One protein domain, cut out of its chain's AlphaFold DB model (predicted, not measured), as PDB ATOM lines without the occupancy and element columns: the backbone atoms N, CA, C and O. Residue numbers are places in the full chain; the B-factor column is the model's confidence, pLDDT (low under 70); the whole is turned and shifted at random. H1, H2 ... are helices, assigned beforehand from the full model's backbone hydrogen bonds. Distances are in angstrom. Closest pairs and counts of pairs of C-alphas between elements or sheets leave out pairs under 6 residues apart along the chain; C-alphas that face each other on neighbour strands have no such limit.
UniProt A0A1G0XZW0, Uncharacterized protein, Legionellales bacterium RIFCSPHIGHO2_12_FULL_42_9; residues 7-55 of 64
ATOM      1  N   LYS A   7      53.748   1.396   5.503       95.19
ATOM      2  CA  LYS A   7      53.701  -0.026   5.836       95.19
ATOM      3  C   LYS A   7      53.749  -0.240   7.345       95.19
ATOM      4  O   LYS A   7      54.731   0.134   7.990       95.19
ATOM      5  N   ASN A   8      52.698  -0.847   7.884       95.50
ATOM      6  CA  ASN A   8      52.601  -1.203   9.296       95.50
ATOM      7  C   ASN A   8      52.914  -2.695   9.508       95.50
ATOM      8  O   ASN A   8      53.059  -3.452   8.555       95.50
ATOM      9  N   HIS A   9      53.043  -3.110  10.770       96.25
ATOM     10  CA  HIS A   9      53.444  -4.471  11.147       96.25
ATOM     11  C   HIS A   9      52.500  -5.037  12.213       96.25
ATOM     12  O   HIS A   9      52.885  -5.274  13.357       96.25
ATOM     13  N   TRP A  10      51.232  -5.213  11.845       97.00
ATOM     14  CA  TRP A  10      50.210  -5.737  12.749       97.00
ATOM     15  C   TRP A  10      50.332  -7.254  12.889       97.00
ATOM     16  O   TRP A  10      50.436  -7.975  11.895       97.00
ATOM     17  N   SER A  11      50.293  -7.762  14.120       96.25
ATOM     18  CA  SER A  11      50.309  -9.209  14.372       96.25
ATOM     19  C   SER A  11      48.990  -9.874  13.977       96.25
ATOM     20  O   SER A  11      48.990 -10.999  13.486       96.25
ATOM     21  N   GLU A  12      47.874  -9.170  14.165       96.06
ATOM     22  CA  GLU A  12      46.518  -9.667  13.930       96.06
ATOM     23  C   GLU A  12      45.552  -8.528  13.571       96.06
ATOM     24  O   GLU A  12      45.780  -7.366  13.912       96.06
ATOM     25  N   ALA A  13      44.450  -8.856  12.894       94.69
ATOM     26  CA  ALA A  13      43.516  -7.865  12.353       94.69
ATOM     27  C   ALA A  13      42.844  -6.989  13.429       94.69
ATOM     28  O   ALA A  13      42.576  -5.819  13.185       94.69
ATOM     29  N   SER A  14      42.611  -7.526  14.629       96.69
ATOM     30  CA  SER A  14      42.050  -6.806  15.787       96.69
ATOM     31  C   SER A  14      42.924  -5.651  16.273       96.69
ATOM     32  O   SER A  14      42.412  -4.729  16.902       96.69
ATOM     33  N   THR A  15      44.231  -5.694  15.996       96.31
ATOM     34  CA  THR A  15      45.174  -4.635  16.394       96.31
ATOM     35  C   THR A  15      45.237  -3.482  15.396       96.31
ATOM     36  O   THR A  15      45.777  -2.428  15.724       96.31
ATOM     37  N   VAL A  16      44.660  -3.653  14.203       97.06
ATOM     38  CA  VAL A  16      44.603  -2.606  13.181       97.06
ATOM     39  C   VAL A  16      43.601  -1.536  13.627       97.06
ATOM     40  O   VAL A  16      42.441  -1.858  13.900       97.06
ATOM     41  N   PRO A  17      43.997  -0.256  13.712       97.56
ATOM     42  CA  PRO A  17      43.085   0.797  14.130       97.56
ATOM     43  C   PRO A  17      42.022   1.063  13.055       97.56
ATOM     44  O   PRO A  17      42.229   0.832  11.868       97.56
ATOM     45  N   ALA A  18      40.879   1.617  13.458       97.94
ATOM     46  CA  ALA A  18      39.834   2.018  12.513       97.94
ATOM     47  C   ALA A  18      40.117   3.370  11.831       97.94
ATOM     48  O   ALA A  18      39.440   3.724  10.868       97.94
ATOM     49  N   THR A  19      41.063   4.155  12.352       98.50
ATOM     50  CA  THR A  19      41.437   5.485  11.852       98.50
ATOM     51  C   THR A  19      42.931   5.740  12.047       98.50
ATOM     52  O   THR A  19      43.622   5.023  12.767       98.50
ATOM     53  N   SER A  20      43.439   6.802  11.428       97.62
ATOM     54  CA  SER A  20      44.784   7.329  11.642       97.62
ATOM     55  C   SER A  20      44.780   8.856  11.571       97.62
ATOM     56  O   SER A  20      43.889   9.464  10.978       97.62
ATOM     57  N   ILE A  21      45.850   9.483  12.065       96.94
ATOM     58  CA  ILE A  21      46.054  10.938  11.940       96.94
ATOM     59  C   ILE A  21      45.980  11.385  10.469       96.94
ATOM     60  O   ILE A  21      45.512  12.480  10.156       96.94
ATOM     61  N   VAL A  22      46.439  10.539   9.546       95.88
ATOM     62  CA  VAL A  22      46.393  10.832   8.112       95.88
ATOM     63  C   VAL A  22      44.962  10.746   7.580       95.88
ATOM     64  O   VAL A  22      44.549  11.642   6.843       95.88
ATOM     65  N   SER A  23      44.185   9.728   7.965       98.31
ATOM     66  CA  SER A  23      42.786   9.618   7.532       98.31
ATOM     67  C   SER A  23      41.904  10.716   8.127       98.31
ATOM     68  O   SER A  23      40.976  11.161   7.456       98.31
ATOM     69  N   ASP A  24      42.218  11.215   9.328       98.50
ATOM     70  CA  ASP A  24      41.529  12.361   9.936       98.50
ATOM     71  C   ASP A  24      41.727  13.641   9.114       98.50
ATOM     72  O   ASP A  24      40.777  14.392   8.855       98.50
ATOM     73  N   ARG A  25      42.967  13.873   8.659       97.94
ATOM     74  CA  ARG A  25      43.306  14.998   7.775       97.94
ATOM     75  C   ARG A  25      42.624  14.849   6.419       97.94
ATOM     76  O   ARG A  25      41.931  15.771   5.998       97.94
ATOM     77  N   LEU A  26      42.714  13.669   5.802       97.75
ATOM     78  CA  LEU A  26      42.062  13.383   4.522       97.75
ATOM     79  C   LEU A  26      40.542  13.581   4.600       97.75
ATOM     80  O   LEU A  26      39.967  14.261   3.755       97.75
ATOM     81  N   ALA A  27      39.893  13.058   5.641       98.62
ATOM     82  CA  ALA A  27      38.462  13.243   5.867       98.62
ATOM     83  C   ALA A  27      38.092  14.724   6.004       98.62
ATOM     84  O   ALA A  27      37.087  15.172   5.453       98.62
ATOM     85  N   THR A  28      38.897  15.496   6.735       98.62
ATOM     86  CA  THR A  28      38.688  16.939   6.902       98.62
ATOM     87  C   THR A  28      38.806  17.675   5.571       98.62
ATOM     88  O   THR A  28      37.940  18.487   5.241       98.62
ATOM     89  N   ASP A  29      39.833  17.369   4.785       98.50
ATOM     90  CA  ASP A  29      40.079  18.032   3.508       98.50
ATOM     91  C   ASP A  29      39.025  17.652   2.464       98.50
ATOM     92  O   ASP A  29      38.490  18.528   1.786       98.50
ATOM     93  N   LEU A  30      38.624  16.382   2.386       98.56
ATOM     94  CA  LEU A  30      37.547  15.950   1.493       98.56
ATOM     95  C   LEU A  30      36.207  16.602   1.866       98.56
ATOM     96  O   LEU A  30      35.500  17.087   0.982       98.56
ATOM     97  N   LYS A  31      35.877  16.708   3.162       98.50
ATOM     98  CA  LYS A  31      34.674  17.436   3.614       98.50
ATOM     99  C   LYS A  31      34.704  18.905   3.194       98.50
ATOM    100  O   LYS A  31      33.687  19.415   2.725       98.50
ATOM    101  N   LYS A  32      35.853  19.580   3.337       98.62
ATOM    102  CA  LYS A  32      36.034  20.975   2.892       98.62
ATOM    103  C   LYS A  32      35.856  21.124   1.380       98.62
ATOM    104  O   LYS A  32      35.293  22.117   0.939       98.62
ATOM    105  N   ASN A  33      36.264  20.119   0.607       98.50
ATOM    106  CA  ASN A  33      36.080  20.063  -0.845       98.50
ATOM    107  C   ASN A  33      34.681  19.572  -1.275       98.50
ATOM    108  O   ASN A  33      34.465  19.255  -2.439       98.50
ATOM    109  N   GLY A  34      33.714  19.496  -0.353       98.50
ATOM    110  CA  GLY A  34      32.312  19.210  -0.667       98.50
ATOM    111  C   GLY A  34      31.939  17.728  -0.731       98.50
ATOM    112  O   GLY A  34      30.754  17.417  -0.878       98.50
ATOM    113  N   PHE A  35      32.892  16.810  -0.549       98.62
ATOM    114  CA  PHE A  35      32.604  15.377  -0.516       98.62
ATOM    115  C   PHE A  35      31.723  15.020   0.691       98.62
ATOM    116  O   PHE A  35      31.822  15.601   1.778       98.62
ATOM    117  N   LYS A  36      30.846  14.029   0.504       98.31
ATOM    118  CA  LYS A  36      29.939  13.492   1.530       98.31
ATOM    119  C   LYS A  36      30.284  12.031   1.802       98.31
ATOM    120  O   LYS A  36      30.899  11.388   0.965       98.31
ATOM    121  N   PHE A  37      29.902  11.521   2.975       98.25
ATOM    122  CA  PHE A  37      30.234  10.152   3.407       98.25
ATOM    123  C   PHE A  37      31.744   9.852   3.408       98.25
ATOM    124  O   PHE A  37      32.182   8.756   3.096       98.25
ATOM    125  N   VAL A  38      32.553  10.832   3.813       98.50
ATOM    126  CA  VAL A  38      34.022  10.732   3.890       98.50
ATOM    127  C   VAL A  38      34.501  10.878   5.339       98.50
ATOM    128  O   VAL A  38      35.284  11.757   5.687       98.50
ATOM    129  N   GLY A  39      33.947  10.063   6.243       98.56
ATOM    130  CA  GLY A  39      34.428   9.978   7.630       98.56
ATOM    131  C   GLY A  39      35.856   9.425   7.706       98.56
ATOM    132  O   GLY A  39      36.313   8.788   6.760       98.56
ATOM    133  N   SER A  40      36.555   9.631   8.827       98.62
ATOM    134  CA  SER A  40      37.946   9.164   8.975       98.62
ATOM    135  C   SER A  40      38.082   7.653   8.792       98.62
ATOM    136  O   SER A  40      38.965   7.213   8.070       98.62
ATOM    137  N   THR A  41      37.145   6.861   9.321       98.62
ATOM    138  CA  THR A  41      37.125   5.404   9.116       98.62
ATOM    139  C   THR A  41      36.990   5.019   7.646       98.62
ATOM    140  O   THR A  41      37.694   4.137   7.170       98.62
ATOM    141  N   ILE A  42      36.136   5.724   6.897       98.69
ATOM    142  CA  ILE A  42      35.970   5.501   5.454       98.69
ATOM    143  C   ILE A  42      37.257   5.872   4.716       98.69
ATOM    144  O   ILE A  42      37.704   5.138   3.841       98.69
ATOM    145  N   CYS A  43      37.881   6.988   5.094       98.69
ATOM    146  CA  CYS A  43      39.142   7.426   4.507       98.69
ATOM    147  C   CYS A  43      40.279   6.443   4.808       98.69
ATOM    148  O   CYS A  43      41.068   6.155   3.915       98.69
ATOM    149  N   TYR A  44      40.348   5.895   6.023       98.56
ATOM    150  CA  TYR A  44      41.355   4.901   6.382       98.56
ATOM    151  C   TYR A  44      41.160   3.600   5.599       98.56
ATOM    152  O   TYR A  44      42.099   3.132   4.961       98.56
ATOM    153  N   ALA A  45      39.923   3.098   5.529       98.50
ATOM    154  CA  ALA A  45      39.581   1.934   4.714       98.50
ATOM    155  C   ALA A  45      39.914   2.144   3.227       98.50
ATOM    156  O   ALA A  45      40.471   1.262   2.577       98.50
ATOM    157  N   PHE A  46      39.631   3.334   2.687       98.31
ATOM    158  CA  PHE A  46      40.017   3.700   1.325       98.31
ATOM    159  C   PHE A  46      41.538   3.686   1.141       98.31
ATOM    160  O   PHE A  46      42.030   3.097   0.182       98.31
ATOM    161  N   MET A  47      42.286   4.291   2.069       97.62
ATOM    162  CA  MET A  47      43.749   4.319   2.033       97.62
ATOM    163  C   MET A  47      44.357   2.911   2.055       97.62
ATOM    164  O   MET A  47      45.305   2.662   1.311       97.62
ATOM    165  N   GLN A  48      43.799   2.000   2.857       97.62
ATOM    166  CA  GLN A  48      44.185   0.586   2.873       97.62
ATOM    167  C   GLN A  48      43.874  -0.091   1.527       97.62
ATOM    168  O   GLN A  48      44.733  -0.738   0.934       97.62
ATOM    169  N   ALA A  49      42.661   0.102   0.997       97.81
ATOM    170  CA  ALA A  49      42.208  -0.549  -0.233       97.81
ATOM    171  C   ALA A  49      43.008  -0.136  -1.480       97.81
ATOM    172  O   ALA A  49      43.248  -0.963  -2.360       97.81
ATOM    173  N   VAL A  50      43.423   1.132  -1.562       96.81
ATOM    174  CA  VAL A  50      44.166   1.673  -2.716       96.81
ATOM    175  C   VAL A  50      45.688   1.646  -2.534       96.81
ATOM    176  O   VAL A  50      46.412   2.162  -3.382       96.81
ATOM    177  N   GLY A  51      46.186   1.044  -1.448       95.06
ATOM    178  CA  GLY A  51      47.619   0.851  -1.214       95.06
ATOM    179  C   GLY A  51      48.375   2.103  -0.766       95.06
ATOM    180  O   GLY A  51      49.596   2.154  -0.883       95.06
ATOM    181  N   ILE A  52      47.678   3.117  -0.241       95.75
ATOM    182  CA  ILE A  52      48.323   4.229   0.480       95.75
ATOM    183  C   ILE A  52      48.856   3.728   1.830       95.75
ATOM    184  O   ILE A  52      49.910   4.174   2.284       95.75
ATOM    185  N   VAL A  53      48.138   2.792   2.454       95.94
ATOM    186  CA  VAL A  53      48.556   2.070   3.657       95.94
ATOM    187  C   VAL A  53      48.583   0.577   3.341       95.94
ATOM    188  O   VAL A  53      47.623   0.049   2.788       95.94
ATOM    189  N   ASP A  54      49.669  -0.095   3.703       96.31
ATOM    190  CA  ASP A  54      49.767  -1.550   3.725       96.31
ATOM    191  C   ASP A  54      49.607  -2.036   5.171       96.31
ATOM    192  O   ASP A  54      50.525  -1.934   5.990       96.31
ATOM    193  N   ASP A  55      48.399  -2.518   5.465       97.19
ATOM    194  CA  ASP A  55      47.998  -3.083   6.756       97.19
ATOM    195  C   ASP A  55      47.820  -4.606   6.696       97.19
ATOM    196  O   ASP A  55      47.177  -5.195   7.570       97.19
TER     197      ASP A  55
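AT A GLANCE: This is residues 7 to 55 of the 64 residues of an uncharacterized protein of Legionellales bacterium RIFCSPHIGHO2_12_FULL_42_9 (UniProt A0A1G0XZW0). A rod with a long loop, residues 7 to 20, at one end and two helices packed steeply on each other, the first part of H1 against H2; the turn around Gly 34 makes the other end. The 49 printed residues hold two named helices, H1 then H2, and no named strand: all helix by class, with 22 residues in named elements, under half. The whole is only just compact, close to loose, with a radius of gyration of the C-alphas of 11.3 A and spans of 37 by 17 by 15 A.

HOW THE PARTS SIT: After residues 7 to 20, H1, residues 21 to 32, touches H2, residues 40 to 49, with its residues 22 to 27 alone. Their closest C-alphas, of Asp 24 and Ser 40, are 4.9 A apart. They run opposite ways at a steep tilt of 69.7 degrees, only just short of about perpendicular. In H1 and H2 every O i to N i+4 pair is within hydrogen-bond range.

IN THESE COORDINATES: H1 begins at C-alpha 21 (46.054, 10.938, 11.940) and measures 16.8 A from first to last C-alpha. H2 measures 14.0 A and ends at C-alpha 49 (42.208, -0.549, -0.233).

THE WHOLE: The two C-alphas farthest apart, of Ser 11 and Gly 34, are 36.8 A apart, while those of Lys 7 and Asp 55 are 6.5 A apart. The link from H1 to H2 is short, and the printed part has no cut. No printed residue is under 70 in pLDDT.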